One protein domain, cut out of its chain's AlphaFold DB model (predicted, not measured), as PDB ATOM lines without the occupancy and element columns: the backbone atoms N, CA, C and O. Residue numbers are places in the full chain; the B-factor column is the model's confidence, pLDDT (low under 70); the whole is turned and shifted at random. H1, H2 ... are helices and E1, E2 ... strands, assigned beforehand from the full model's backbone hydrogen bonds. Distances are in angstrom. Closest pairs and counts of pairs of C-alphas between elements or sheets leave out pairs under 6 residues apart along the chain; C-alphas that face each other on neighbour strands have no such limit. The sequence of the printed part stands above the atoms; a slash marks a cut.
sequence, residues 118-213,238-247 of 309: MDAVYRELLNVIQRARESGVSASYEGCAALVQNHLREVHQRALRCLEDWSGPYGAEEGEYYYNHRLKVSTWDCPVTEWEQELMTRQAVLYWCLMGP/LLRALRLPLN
ATOM      1  N   MET A 118     218.135 119.503 286.561       94.69
ATOM      2  CA  MET A 118     216.746 119.850 286.886       94.69
ATOM      3  C   MET A 118     216.109 118.932 287.939       94.69
ATOM      4  O   MET A 118     215.063 119.283 288.481       94.69
ATOM      5  N   ASP A 119     216.720 117.799 288.295       95.12
ATOM      6  CA  ASP A 119     216.113 116.806 289.196       95.12
ATOM      7  C   ASP A 119     215.871 117.411 290.584       95.12
ATOM      8  O   ASP A 119     214.828 117.192 291.200       95.12
ATOM      9  N   ALA A 120     216.784 118.264 291.060       94.19
ATOM     10  CA  ALA A 120     216.612 119.005 292.310       94.19
ATOM     11  C   ALA A 120     215.417 119.980 292.264       94.19
ATOM     12  O   ALA A 120     214.688 120.110 293.251       94.19
ATOM     13  N   VAL A 121     215.182 120.627 291.117       95.88
ATOM     14  CA  VAL A 121     214.054 121.552 290.909       95.88
ATOM     15  C   VAL A 121     212.730 120.790 290.957       95.88
ATOM     16  O   VAL A 121     211.813 121.203 291.671       95.88
ATOM     17  N   TYR A 122     212.637 119.653 290.261       96.50
ATOM     18  CA  TYR A 122     211.431 118.821 290.255       96.50
ATOM     19  C   TYR A 122     211.155 118.172 291.609       96.50
ATOM     20  O   TYR A 122     210.002 118.147 292.037       96.50
ATOM     21  N   ARG A 123     212.187 117.740 292.344       96.25
ATOM     22  CA  ARG A 123     212.031 117.266 293.729       96.25
ATOM     23  C   ARG A 123     211.431 118.339 294.641       96.25
ATOM     24  O   ARG A 123     210.530 118.045 295.424       96.25
ATOM     25  N   GLU A 124     211.886 119.591 294.533       96.38
ATOM     26  CA  GLU A 124     211.314 120.704 295.307       96.38
ATOM     27  C   GLU A 124     209.850 120.965 294.914       96.38
ATOM     28  O   GLU A 124     209.009 121.132 295.797       96.38
ATOM     29  N   LEU A 125     209.530 120.939 293.615       96.62
ATOM     30  CA  LEU A 125     208.167 121.118 293.103       96.62
ATOM     31  C   LEU A 125     207.204 120.041 293.604       96.62
ATOM     32  O   LEU A 125     206.143 120.364 294.133       96.62
ATOM     33  N   LEU A 126     207.594 118.773 293.491       95.62
ATOM     34  CA  LEU A 126     206.810 117.634 293.965       95.62
ATOM     35  C   LEU A 126     206.517 117.741 295.464       95.62
ATOM     36  O   LEU A 126     205.384 117.541 295.895       95.62
ATOM     37  N   ASN A 127     207.511 118.156 296.249       94.81
ATOM     38  CA  ASN A 127     207.359 118.355 297.684       94.81
ATOM     39  C   ASN A 127     206.394 119.518 298.010       94.81
ATOM     40  O   ASN A 127     205.550 119.400 298.898       94.81
ATOM     41  N   VAL A 128     206.459 120.626 297.262       95.25
ATOM     42  CA  VAL A 128     205.489 121.730 297.380       95.25
ATOM     43  C   VAL A 128     204.067 121.253 297.061       95.25
ATOM     44  O   VAL A 128     203.141 121.560 297.813       95.25
ATOM     45  N   ILE A 129     203.890 120.461 295.999       93.81
ATOM     46  CA  ILE A 129     202.589 119.911 295.589       93.81
ATOM     47  C   ILE A 129     202.022 118.970 296.661       93.81
ATOM     48  O   ILE A 129     200.857 119.095 297.035       93.81
ATOM     49  N   GLN A 130     202.836 118.055 297.192       92.00
ATOM     50  CA  GLN A 130     202.424 117.136 298.256       92.00
ATOM     51  C   GLN A 130     201.997 117.894 299.518       92.00
ATOM     52  O   GLN A 130     200.883 117.696 300.004       92.00
ATOM     53  N   ARG A 131     202.808 118.855 299.982       93.06
ATOM     54  CA  ARG A 131     202.466 119.701 301.137       93.06
ATOM     55  C   ARG A 131     201.173 120.491 300.933       93.06
ATOM     56  O   ARG A 131     200.381 120.627 301.867       93.06
ATOM     57  N   ALA A 132     200.934 121.012 299.729       91.69
ATOM     58  CA  ALA A 132     199.705 121.739 299.407       91.69
ATOM     59  C   ALA A 132     198.454 120.849 299.520       91.69
ATOM     60  O   ALA A 132     197.385 121.314 299.926       91.69
ATOM     61  N   ARG A 133     198.588 119.561 299.184       89.12
ATOM     62  CA  ARG A 133     197.510 118.566 299.275       89.12
ATOM     63  C   ARG A 133     197.262 118.124 300.711       89.12
ATOM     64  O   ARG A 133     196.114 118.088 301.136       89.12
ATOM     65  N   GLU A 134     198.322 117.865 301.472       89.94
ATOM     66  CA  GLU A 134     198.235 117.469 302.885       89.94
ATOM     67  C   GLU A 134     197.634 118.568 303.769       89.94
ATOM     68  O   GLU A 134     196.823 118.294 304.651       89.94
ATOM     69  N   SER A 135     197.999 119.824 303.514       89.44
ATOM     70  CA  SER A 135     197.484 120.985 304.251       89.44
ATOM     71  C   SER A 135     196.062 121.397 303.847       89.44
ATOM     72  O   SER A 135     195.497 122.307 304.453       89.44
ATOM     73  N   GLY A 136     195.478 120.771 302.819       85.88
ATOM     74  CA  GLY A 136     194.164 121.132 302.281       85.88
ATOM     75  C   GLY A 136     194.128 122.471 301.535       85.88
ATOM     76  O   GLY A 136     193.066 122.868 301.060       85.88
ATOM     77  N   VAL A 137     195.269 123.154 301.373       82.62
ATOM     78  CA  VAL A 137     195.385 124.406 300.601       82.62
ATOM     79  C   VAL A 137     194.970 124.185 299.147       82.62
ATOM     80  O   VAL A 137     194.332 125.052 298.556       82.62
ATOM     81  N   SER A 138     195.223 122.981 298.616       78.56
ATOM     82  CA  SER A 138     194.805 122.562 297.273       78.56
ATOM     83  C   SER A 138     193.284 122.611 297.026       78.56
ATOM     84  O   SER A 138     192.862 122.465 295.882       78.56
ATOM     85  N   ALA A 139     192.453 122.779 298.063       79.94
ATOM     86  CA  ALA A 139     190.996 122.831 297.934       79.94
ATOM     87  C   ALA A 139     190.451 124.219 297.545       79.94
ATOM     88  O   ALA A 139     189.287 124.324 297.161       79.94
ATOM     89  N   SER A 140     191.258 125.281 297.652       88.44
ATOM     90  CA  SER A 140     190.854 126.653 297.328       88.44
ATOM     91  C   SER A 140     191.780 127.253 296.277       88.44
ATOM     92  O   SER A 140     192.993 127.276 296.470       88.44
ATOM     93  N   TYR A 141     191.206 127.807 295.205       86.19
ATOM     94  CA  TYR A 141     191.968 128.488 294.155       86.19
ATOM     95  C   TYR A 141     192.847 129.611 294.720       86.19
ATOM     96  O   TYR A 141     194.028 129.680 294.400       86.19
ATOM     97  N   GLU A 142     192.298 130.434 295.618       88.00
ATOM     98  CA  GLU A 142     193.027 131.537 296.257       88.00
ATOM     99  C   GLU A 142     194.217 131.026 297.081       88.00
ATOM    100  O   GLU A 142     195.319 131.564 297.023       88.00
ATOM    101  N   GLY A 143     194.013 129.920 297.808       89.31
ATOM    102  CA  GLY A 143     195.071 129.273 298.580       89.31
ATOM    103  C   GLY A 143     196.185 128.733 297.685       89.31
ATOM    104  O   GLY A 143     197.364 128.973 297.955       89.31
ATOM    105  N   CYS A 144     195.819 128.052 296.596       89.75
ATOM    106  CA  CYS A 144     196.765 127.591 295.582       89.75
ATOM    107  C   CYS A 144     197.544 128.758 294.973       89.75
ATOM    108  O   CYS A 144     198.770 128.709 294.917       89.75
ATOM    109  N   ALA A 145     196.851 129.813 294.543       89.00
ATOM    110  CA  ALA A 145     197.459 130.966 293.898       89.00
ATOM    111  C   ALA A 145     198.460 131.672 294.828       89.00
ATOM    112  O   ALA A 145     199.600 131.912 294.426       89.00
ATOM    113  N   ALA A 146     198.087 131.904 296.090       90.75
ATOM    114  CA  ALA A 146     198.973 132.481 297.098       90.75
ATOM    115  C   ALA A 146     200.198 131.594 297.377       90.75
ATOM    116  O   ALA A 146     201.317 132.095 297.510       90.75
ATOM    117  N   LEU A 147     200.020 130.270 297.426       93.25
ATOM    118  CA  LEU A 147     201.118 129.320 297.603       93.25
ATOM    119  C   LEU A 147     202.105 129.381 296.432       93.25
ATOM    120  O   LEU A 147     203.313 129.482 296.660       93.25
ATOM    121  N   VAL A 148     201.610 129.379 295.190       91.62
ATOM    122  CA  VAL A 148     202.468 129.506 294.003       91.62
ATOM    123  C   VAL A 148     203.192 130.849 293.997       91.62
ATOM    124  O   VAL A 148     204.401 130.890 293.772       91.62
ATOM    125  N   GLN A 149     202.489 131.944 294.294       90.44
ATOM    126  CA  GLN A 149     203.077 133.280 294.334       90.44
ATOM    127  C   GLN A 149     204.193 133.378 295.385       90.44
ATOM    128  O   GLN A 149     205.275 133.891 295.092       90.44
ATOM    129  N   ASN A 150     203.965 132.846 296.588       94.00
ATOM    130  CA  ASN A 150     204.963 132.820 297.653       94.00
ATOM    131  C   ASN A 150     206.187 131.991 297.258       94.00
ATOM    132  O   ASN A 150     207.308 132.485 297.373       94.00
ATOM    133  N   HIS A 151     205.978 130.791 296.708       95.19
ATOM    134  CA  HIS A 151     207.068 129.933 296.239       95.19
ATOM    135  C   HIS A 151     207.922 130.625 295.169       95.19
ATOM    136  O   HIS A 151     209.147 130.670 295.266       95.19
ATOM    137  N   LEU A 152     207.287 131.231 294.162       94.00
ATOM    138  CA  LEU A 152     208.005 131.945 293.105       94.00
ATOM    139  C   LEU A 152     208.755 133.169 293.643       94.00
ATOM    140  O   LEU A 152     209.871 133.439 293.199       94.00
ATOM    141  N   ARG A 153     208.199 133.877 294.632       92.25
ATOM    142  CA  ARG A 153     208.876 134.999 295.297       92.25
ATOM    143  C   ARG A 153     210.114 134.534 296.071       92.25
ATOM    144  O   ARG A 153     211.151 135.191 296.004       92.25
ATOM    145  N   GLU A 154     210.044 133.398 296.761       95.25
ATOM    146  CA  GLU A 154     211.188 132.807 297.468       95.25
ATOM    147  C   GLU A 154     212.310 132.396 296.505       95.25
ATOM    148  O   GLU A 154     213.484 132.714 296.736       95.25
ATOM    149  N   VAL A 155     211.956 131.739 295.398       95.31
ATOM    150  CA  VAL A 155     212.912 131.350 294.350       95.31
ATOM    151  C   VAL A 155     213.507 132.585 293.680       95.31
ATOM    152  O   VAL A 155     214.719 132.652 293.498       95.31
ATOM    153  N   HIS A 156     212.700 133.606 293.395       93.00
ATOM    154  CA  HIS A 156     213.181 134.873 292.850       93.00
ATOM    155  C   HIS A 156     214.194 135.544 293.791       93.00
ATOM    156  O   HIS A 156     215.261 135.970 293.358       93.00
ATOM    157  N   GLN A 157     213.935 135.577 295.101       93.06
ATOM    158  CA  GLN A 157     214.902 136.100 296.073       93.06
ATOM    159  C   GLN A 157     216.192 135.270 296.129       93.06
ATOM    160  O   GLN A 157     217.277 135.822 296.317       93.06
ATOM    161  N   ARG A 158     216.093 133.945 295.978       94.50
ATOM    162  CA  ARG A 158     217.259 133.057 295.869       94.50
ATOM    163  C   ARG A 158     218.081 133.395 294.624       94.50
ATOM    164  O   ARG A 158     219.291 133.563 294.751       94.50
ATOM    165  N   ALA A 159     217.419 133.592 293.486       91.94
ATOM    166  CA  ALA A 159     218.047 134.013 292.240       91.94
ATOM    167  C   ALA A 159     218.780 135.351 292.404       91.94
ATOM    168  O   ALA A 159     219.960 135.440 292.078       91.94
ATOM    169  N   LEU A 160     218.138 136.364 293.000       90.31
ATOM    170  CA  LEU A 160     218.766 137.667 293.256       90.31
ATOM    171  C   LEU A 160     220.056 137.546 294.080       90.31
ATOM    172  O   LEU A 160     221.064 138.150 293.723       90.31
ATOM    173  N   ARG A 161     220.068 136.721 295.136       90.62
ATOM    174  CA  ARG A 161     221.282 136.470 295.941       90.62
ATOM    175  C   ARG A 161     222.385 135.770 295.144       90.62
ATOM    176  O   ARG A 161     223.566 136.032 295.350       90.62
ATOM    177  N   CYS A 162     222.021 134.866 294.241       87.94
ATOM    178  CA  CYS A 162     222.982 134.206 293.359       87.94
ATOM    179  C   CYS A 162     223.533 135.149 292.275       87.94
ATOM    180  O   CYS A 162     224.655 134.942 291.813       87.94
ATOM    181  N   LEU A 163     222.767 136.178 291.903       89.62
ATOM    182  CA  LEU A 163     223.084 137.160 290.864       89.62
ATOM    183  C   LEU A 163     223.792 138.424 291.380       89.62
ATOM    184  O   LEU A 163     224.284 139.201 290.572       89.62
ATOM    185  N   GLU A 164     223.885 138.623 292.696       87.44
ATOM    186  CA  GLU A 164     224.423 139.846 293.317       87.44
ATOM    187  C   GLU A 164     225.836 140.226 292.829       87.44
ATOM    188  O   GLU A 164     226.125 141.398 292.598       87.44
ATOM    189  N   ASP A 165     226.701 139.229 292.620       86.75
ATOM    190  CA  ASP A 165     228.094 139.427 292.202       86.75
ATOM    191  C   ASP A 165     228.298 139.413 290.677       86.75
ATOM    192  O   ASP A 165     229.439 139.487 290.212       86.75
ATOM    193  N   TRP A 166     227.227 139.275 289.893       88.75
ATOM    194  CA  TRP A 166     227.288 139.166 288.436       88.75
ATOM    195  C   TRP A 166     227.095 140.508 287.750       88.75
ATOM    196  O   TRP A 166     226.047 141.119 287.878       88.75
ATOM    197  N   SER A 167     228.050 140.921 286.929       87.31
ATOM    198  CA  SER A 167     228.008 142.169 286.170       87.31
ATOM    199  C   SER A 167     228.108 141.936 284.663       87.31
ATOM    200  O   SER A 167     228.527 140.874 284.195       87.31
ATOM    201  N   GLY A 168     227.697 142.948 283.899       83.25
ATOM    202  CA  GLY A 168     227.648 142.922 282.440       83.25
ATOM    203  C   GLY A 168     226.277 143.356 281.897       83.25
ATOM    204  O   GLY A 168     225.438 143.845 282.657       83.25
ATOM    205  N   PRO A 169     226.029 143.197 280.589       87.94
ATOM    206  CA  PRO A 169     226.958 142.661 279.594       87.94
ATOM    207  C   PRO A 169     228.166 143.582 279.354       87.94
ATOM    208  O   PRO A 169     228.038 144.806 279.329       87.94
ATOM    209  N   TYR A 170     229.342 142.985 279.170       83.88
ATOM    210  CA  TYR A 170     230.574 143.646 278.743       83.88
ATOM    211  C   TYR A 170     230.867 143.302 277.284       83.88
ATOM    212  O   TYR A 170     230.789 142.140 276.896       83.88
ATOM    213  N   GLY A 171     231.237 144.297 276.478       82.69
ATOM    214  CA  GLY A 171     231.599 144.070 275.078       82.69
ATOM    215  C   GLY A 171     232.981 143.427 274.924       82.69
ATOM    216  O   GLY A 171     233.948 143.868 275.546       82.69
ATOM    217  N   ALA A 172     233.070 142.423 274.058       82.19
ATOM    218  CA  ALA A 172     234.295 141.815 273.547       82.19
ATOM    219  C   ALA A 172     234.210 141.670 272.014       82.19
ATOM    220  O   ALA A 172     233.143 141.842 271.425       82.19
ATOM    221  N   GLU A 173     235.327 141.344 271.353       79.12
ATOM    222  CA  GLU A 173     235.377 141.195 269.883       79.12
ATOM    223  C   GLU A 173     234.404 140.128 269.359       79.12
ATOM    224  O   GLU A 173     233.847 140.257 268.272       79.12
ATOM    225  N   GLU A 174     234.164 139.086 270.154       76.06
ATOM    226  CA  GLU A 174     233.361 137.928 269.765       76.06
ATOM    227  C   GLU A 174     231.894 138.026 270.232       76.06
ATOM    228  O   GLU A 174     231.073 137.176 269.879       76.06
ATOM    229  N   GLY A 175     231.537 139.052 271.011       83.00
ATOM    230  CA  GLY A 175     230.191 139.262 271.545       83.00
ATOM    231  C   GLY A 175     230.193 139.862 272.948       83.00
ATOM    232  O   GLY A 175     231.170 140.466 273.382       83.00
ATOM    233  N   GLU A 176     229.090 139.690 273.666       84.88
ATOM    234  CA  GLU A 176     228.943 140.158 275.044       84.88
ATOM    235  C   GLU A 176     229.282 139.047 276.045       84.88
ATOM    236  O   GLU A 176     228.978 137.880 275.802       84.88
ATOM    237  N   TYR A 177     229.904 139.406 277.169       84.69
ATOM    238  CA  TYR A 177     230.191 138.484 278.270       84.69
ATOM    239  C   TYR A 177     229.742 139.052 279.620       84.69
ATOM    240  O   TYR A 177     229.552 140.258 279.789       84.69
ATOM    241  N   TYR A 178     229.606 138.167 280.599       86.00
ATOM    242  CA  TYR A 178     229.236 138.471 281.976       86.00
ATOM    243  C   TYR A 178     230.357 138.042 282.910       86.00
ATOM    244  O   TYR A 178     231.067 137.068 282.649       86.00
ATOM    245  N   TYR A 179     230.522 138.758 284.014       84.56
ATOM    246  CA  TYR A 179     231.605 138.513 284.957       84.56
ATOM    247  C   TYR A 179     231.078 138.373 286.378       84.56
ATOM    248  O   TYR A 179     230.284 139.188 286.837       84.56
ATOM    249  N   ASN A 180     231.551 137.359 287.098       86.06
ATOM    250  CA  ASN A 180     231.267 137.193 288.514       86.06
ATOM    251  C   ASN A 180     232.434 137.733 289.355       86.06
ATOM    252  O   ASN A 180     233.527 137.160 289.387       86.06
ATOM    253  N   HIS A 181     232.193 138.818 290.090       84.81
ATOM    254  CA  HIS A 181     233.214 139.500 290.886       84.81
ATOM    255  C   HIS A 181     233.728 138.686 292.078       84.81
ATOM    256  O   HIS A 181     234.881 138.886 292.479       84.81
ATOM    257  N   ARG A 182     232.911 137.783 292.628       85.69
ATOM    258  CA  ARG A 182     233.249 136.942 293.783       85.69
ATOM    259  C   ARG A 182     234.043 135.710 293.374       85.69
ATOM    260  O   ARG A 182     235.091 135.437 293.949       85.69
ATOM    261  N   LEU A 183     233.553 134.990 292.371       83.12
ATOM    262  CA  LEU A 183     234.153 133.753 291.872       83.12
ATOM    263  C   LEU A 183     235.332 134.004 290.926       83.12
ATOM    264  O   LEU A 183     236.098 133.086 290.659       83.12
ATOM    265  N   LYS A 184     235.496 135.244 290.441       84.50
ATOM    266  CA  LYS A 184     236.523 135.634 289.463       84.50
ATOM    267  C   LYS A 184     236.434 134.840 288.155       84.50
ATOM    268  O   LYS A 184     237.452 134.603 287.511       84.50
ATOM    269  N   VAL A 185     235.214 134.486 287.754       81.00
ATOM    270  CA  VAL A 185     234.919 133.761 286.509       81.00
ATOM    271  C   VAL A 185     234.139 134.642 285.539       81.00
ATOM    272  O   VAL A 185     233.384 135.521 285.957       81.00
ATOM    273  N   SER A 186     234.311 134.393 284.245       84.88
ATOM    274  CA  SER A 186     233.513 134.984 283.169       84.88
ATOM    275  C   SER A 186     232.687 133.915 282.468       84.88
ATOM    276  O   SER A 186     233.137 132.780 282.338       84.88
ATOM    277  N   THR A 187     231.518 134.292 281.965       82.56
ATOM    278  CA  THR A 187     230.690 133.445 281.101       82.56
ATOM    279  C   THR A 187     230.187 134.241 279.903       82.56
ATOM    280  O   THR A 187     230.048 135.462 279.966       82.56
ATOM    281  N   TRP A 188     229.914 133.538 278.812       83.44
ATOM    282  CA  TRP A 188     229.299 134.099 277.610       83.44
ATOM    283  C   TRP A 188     227.770 134.018 277.655       83.44
ATOM    284  O   TRP A 188     227.096 134.805 276.998       83.44
ATOM    285  N   ASP A 189     227.221 133.100 278.453       84.81
ATOM    286  CA  ASP A 189     225.781 132.948 278.630       84.81
ATOM    287  C   ASP A 189     225.270 133.879 279.732       84.81
ATOM    288  O   ASP A 189     225.846 133.987 280.812       84.81
ATOM    289  N   CYS A 190     224.147 134.542 279.481       86.31
ATOM    290  CA  CYS A 190     223.503 135.409 280.459       86.31
ATOM    291  C   CYS A 190     223.124 134.614 281.731       86.31
ATOM    292  O   CYS A 190     222.261 133.736 281.662       86.31
ATOM    293  N   PRO A 191     223.690 134.937 282.917       86.19
ATOM    294  CA  PRO A 191     223.457 134.169 284.145       86.19
ATOM    295  C   PRO A 191     222.012 134.280 284.654       86.19
ATOM    296  O   PRO A 191     221.584 133.489 285.489       86.19
ATOM    297  N   VAL A 192     221.244 135.253 284.156       88.88
ATOM    298  CA  VAL A 192     219.815 135.395 284.458       88.88
ATOM    299  C   VAL A 192     218.953 134.392 283.701       88.88
ATOM    300  O   VAL A 192     217.907 133.999 284.210       88.88
ATOM    301  N   THR A 193     219.382 133.936 282.525       87.88
ATOM    302  CA  THR A 193     218.528 133.130 281.646       87.88
ATOM    303  C   THR A 193     218.148 131.793 282.275       87.88
ATOM    304  O   THR A 193     216.989 131.394 282.188       87.88
ATOM    305  N   GLU A 194     219.075 131.128 282.969       88.38
ATOM    306  CA  GLU A 194     218.776 129.872 283.671       88.38
ATOM    307  C   GLU A 194     217.763 130.072 284.801       88.38
ATOM    308  O   GLU A 194     216.822 129.294 284.938       88.38
ATOM    309  N   TRP A 195     217.904 131.149 285.578       92.00
ATOM    310  CA  TRP A 195     216.968 131.460 286.656       92.00
ATOM    311  C   TRP A 195     215.576 131.834 286.137       92.00
ATOM    312  O   TRP A 195     214.576 131.458 286.747       92.00
ATOM    313  N   GLU A 196     215.483 132.549 285.013       90.88
ATOM    314  CA  GLU A 196     214.200 132.836 284.362       90.88
ATOM    315  C   GLU A 196     213.535 131.548 283.861       90.88
ATOM    316  O   GLU A 196     212.344 131.344 284.096       90.88
ATOM    317  N   GLN A 197     214.296 130.648 283.232       90.31
ATOM    318  CA  GLN A 197     213.804 129.333 282.807       90.31
ATOM    319  C   GLN A 197     213.328 128.485 283.988       90.31
ATOM    320  O   GLN A 197     212.259 127.873 283.917       90.31
ATOM    321  N   GLU A 198     214.072 128.484 285.094       93.62
ATOM    322  CA  GLU A 198     213.678 127.779 286.309       93.62
ATOM    323  C   GLU A 198     212.371 128.349 286.884       93.62
ATOM    324  O   GLU A 198     211.450 127.588 287.187       93.62
ATOM    325  N   LEU A 199     212.239 129.677 286.989       93.50
ATOM    326  CA  LEU A 199     211.011 130.332 287.455       93.50
ATOM    327  C   LEU A 199     209.808 129.999 286.563       93.50
ATOM    328  O   LEU A 199     208.736 129.688 287.085       93.50
ATOM    329  N   MET A 200     209.986 130.015 285.239       90.88
ATOM    330  CA  MET A 200     208.939 129.630 284.285       90.88
ATOM    331  C   MET A 200     208.523 128.168 284.461       90.88
ATOM    332  O   MET A 200     207.332 127.879 284.550       90.88
ATOM    333  N   THR A 201     209.494 127.258 284.578       93.19
ATOM    334  CA  THR A 201     209.242 125.824 284.796       93.19
ATOM    335  C   THR A 201     208.454 125.606 286.083       93.19
ATOM    336  O   THR A 201     207.428 124.926 286.096       93.19
ATOM    337  N   ARG A 202     208.884 126.246 287.176       95.06
ATOM    338  CA  ARG A 202     208.211 126.144 288.472       95.06
ATOM    339  C   ARG A 202     206.792 126.684 288.421       95.06
ATOM    340  O   ARG A 202     205.894 126.052 288.968       95.06
ATOM    341  N   GLN A 203     206.579 127.825 287.768       92.25
ATOM    342  CA  GLN A 203     205.238 128.359 287.600       92.25
ATOM    343  C   GLN A 203     204.368 127.373 286.816       92.25
ATOM    344  O   GLN A 203     203.304 127.009 287.305       92.25
ATOM    345  N   ALA A 204     204.818 126.917 285.647       91.44
ATOM    346  CA  ALA A 204     204.043 126.031 284.783       91.44
ATOM    347  C   ALA A 204     203.610 124.751 285.514       91.44
ATOM    348  O   ALA A 204     202.422 124.430 285.541       91.44
ATOM    349  N   VAL A 205     204.552 124.075 286.180       93.88
ATOM    350  CA  VAL A 205     204.282 122.833 286.917       93.88
ATOM    351  C   VAL A 205     203.329 123.074 288.087       93.88
ATOM    352  O   VAL A 205     202.346 122.351 288.238       93.88
ATOM    353  N   LEU A 206     203.568 124.105 288.908       93.31
ATOM    354  CA  LEU A 206     202.706 124.380 290.063       93.31
ATOM    355  C   LEU A 206     201.291 124.788 289.647       93.31
ATOM    356  O   LEU A 206     200.326 124.333 290.259       93.31
ATOM    357  N   TYR A 207     201.154 125.615 288.608       89.69
ATOM    358  CA  TYR A 207     199.843 125.983 288.077       89.69
ATOM    359  C   TYR A 207     199.100 124.760 287.545       89.69
ATOM    360  O   TYR A 207     197.947 124.549 287.917       89.69
ATOM    361  N   TRP A 208     199.761 123.920 286.750       89.56
ATOM    362  CA  TRP A 208     199.145 122.710 286.211       89.56
ATOM    363  C   TRP A 208     198.666 121.768 287.326       89.56
ATOM    364  O   TRP A 208     197.524 121.308 287.301       89.56
ATOM    365  N   CYS A 209     199.493 121.536 288.351       90.75
ATOM    366  CA  CYS A 209     199.175 120.602 289.433       90.75
ATOM    367  C   CYS A 209     198.148 121.120 290.448       90.75
ATOM    368  O   CYS A 209     197.416 120.311 291.017       90.75
ATOM    369  N   LEU A 210     198.128 122.427 290.736       89.62
ATOM    370  CA  LEU A 210     197.323 123.000 291.827       89.62
ATOM    371  C   LEU A 210     196.076 123.747 291.350       89.62
ATOM    372  O   LEU A 210     195.121 123.879 292.112       89.62
ATOM    373  N   MET A 211     196.079 124.250 290.117       83.62
ATOM    374  CA  MET A 211     194.950 124.982 289.525       83.62
ATOM    375  C   MET A 211     194.299 124.215 288.367       83.62
ATOM    376  O   MET A 211     193.232 124.602 287.894       83.62
ATOM    377  N   GLY A 212     194.893 123.083 287.983       77.69
ATOM    378  CA  GLY A 212     194.407 122.179 286.953       77.69
ATOM    379  C   GLY A 212     194.879 122.574 285.551       77.69
ATOM    380  O   GLY A 212     195.130 123.752 285.278       77.69
ATOM    381  N   PRO A 213     194.978 121.604 284.623       64.88
ATOM    382  CA  PRO A 213     195.118 121.916 283.211       64.88
ATOM    383  C   PRO A 213     193.892 122.730 282.814       64.88
ATOM    384  O   PRO A 213     192.766 122.241 282.937       64.88
ATOM    385  N   LEU A 238     202.524 138.054 287.025       75.44
ATOM    386  CA  LEU A 238     203.448 137.668 288.089       75.44
ATOM    387  C   LEU A 238     204.849 137.380 287.543       75.44
ATOM    388  O   LEU A 238     205.819 137.873 288.107       75.44
ATOM    389  N   LEU A 239     204.991 136.641 286.435       74.06
ATOM    390  CA  LEU A 239     206.319 136.432 285.833       74.06
ATOM    391  C   LEU A 239     206.938 137.738 285.352       74.06
ATOM    392  O   LEU A 239     208.143 137.936 285.493       74.06
ATOM    393  N   ARG A 240     206.123 138.642 284.798       78.56
ATOM    394  CA  ARG A 240     206.599 139.965 284.396       78.56
ATOM    395  C   ARG A 240     207.084 140.767 285.603       78.56
ATOM    396  O   ARG A 240     208.115 141.427 285.499       78.56
ATOM    397  N   ALA A 241     206.377 140.688 286.730       77.75
ATOM    398  CA  ALA A 241     206.769 141.321 287.986       77.75
ATOM    399  C   ALA A 241     208.017 140.672 288.615       77.75
ATOM    400  O   ALA A 241     208.849 141.370 289.186       77.75
ATOM    401  N   LEU A 242     208.176 139.352 288.472       80.25
ATOM    402  CA  LEU A 242     209.325 138.573 288.947       80.25
ATOM    403  C   LEU A 242     210.473 138.501 287.931       80.25
ATOM    404  O   LEU A 242     211.397 137.698 288.095       80.25
ATOM    405  N   ARG A 243     210.440 139.331 286.885       83.06
ATOM    406  CA  ARG A 243     211.506 139.387 285.890       83.06
ATOM    407  C   ARG A 243     212.814 139.776 286.566       83.06
ATOM    408  O   ARG A 243     212.880 140.780 287.276       83.06
ATOM    409  N   LEU A 244     213.857 138.990 286.331       79.31
ATOM    410  CA  LEU A 244     215.141 139.170 286.993       79.31
ATOM    411  C   LEU A 244     215.916 140.316 286.326       79.31
ATOM    412  O   LEU A 244     216.227 140.258 285.133       79.31
ATOM    413  N   PRO A 245     216.225 141.399 287.055       69.81
ATOM    414  CA  PRO A 245     216.874 142.549 286.457       69.81
ATOM    415  C   PRO A 245     218.392 142.348 286.377       69.81
ATOM    416  O   PRO A 245     219.089 142.470 287.378       69.81
ATOM    417  N   LEU A 246     218.934 142.170 285.168       57.59
ATOM    418  CA  LEU A 246     220.374 142.385 284.934       57.59
ATOM    419  C   LEU A 246     220.750 143.872 284.887       57.59
ATOM    420  O   LEU A 246     221.858 144.258 285.243       57.59
ATOM    421  N   ASN A 247     219.812 144.734 284.488       55.16
ATOM    422  CA  ASN A 247     220.046 146.172 284.298       55.16
ATOM    423  C   ASN A 247     220.295 146.951 285.604       55.16
ATOM    424  O   ASN A 247     220.597 148.142 285.551       55.16
TER     425      ASN A 247
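Overview. This is residues 118 to 213 and 238 to 247 of the 309 residues of the protein "CEP164 protein" of Symbiodinium sp. CCMP2592 (UniProt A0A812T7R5). The domain is a long rod: three helices, H1, H2 and H3, run up and down in a bundle, and a small sheet of three strands, E1, E2 and E3, extends the rod beyond the end where H2 stops and H3 starts. The short helix H4 is near H2 and H3, on the side away from H1. The 106 printed residues hold four named helices and three named strands, in the order H1, H2, E1, E2, E3, H3, H4; the sheet runs E1, E2, E3, antiparallel throughout, and the class is mostly helix. The whole is loose, with a radius of gyration of the C-alphas of 16.7 A, and spans 55 by 24 by 21 A.

Arrangement. H1, residues 119 to 134, and H2, residues 141 to 163, are close but not clearly touching; their closest C-alphas, those of Ala 132 and Cys 144, are 7.6 A apart. They run opposite ways at a shallow tilt of 29 degrees. H3, residues 191 to 211, touches H2, closest at the C-alphas of Cys 144 and Leu 210, 6.0 A apart; the two run opposite ways at a shallow tilt of 13 degrees. H3 also touches H1, closest at the C-alphas of Leu 125 and Arg 202, 6.8 A apart, and runs the same way at a shallow tilt of 30 degrees. E1, residues 166 to 172, E2, residues 175 to 180, and E3, residues 185 to 187, form a meander, each strand the antiparallel neighbour of the one before. In the hairpin of E1 and E2, N 167 and O 179 are 2.8 A apart, within hydrogen-bond range; in the hairpin of E2 and E3, N 178 and O 187 are 2.8 A apart, also within range. H3 only grazes the sheet, with residues 191 to 192. H4, residues 238 to 241, is close but not clearly touching H3, the closest C-alphas being those of Met 200 and Leu 239, 7.5 A apart. Every O i to N i+4 pair is within hydrogen-bond range in H1 and H2, and 16 of 17 are in H3; H4 is too short for such a pair.

Along the chain. H1 begins at C-alpha 119, (216.113, 116.806, 289.196), and is 22.5 A long from first to last C-alpha. H2 is 32.5 A long, E1 16.7 A, E2 17.1 A and E3 6.9 A. H3 is 30.4 A long and ends at C-alpha 211, (194.950, 124.982, 289.525). H4 measures 4.9 A and ends at C-alpha 241, (206.769, 141.321, 287.986).

Size, cuts and confidence. The two C-alphas farthest apart, those of Gly 136 and Glu 173, are 56.1 A apart. Residues 214 to 237 are not printed, and C-alphas 213 and 238 are 18.5 A apart across this cut. Of the links that are printed whole, none is long. The mean pLDDT of the printed part is 87.4; residue 213 and residues 245 to 247 are under 70.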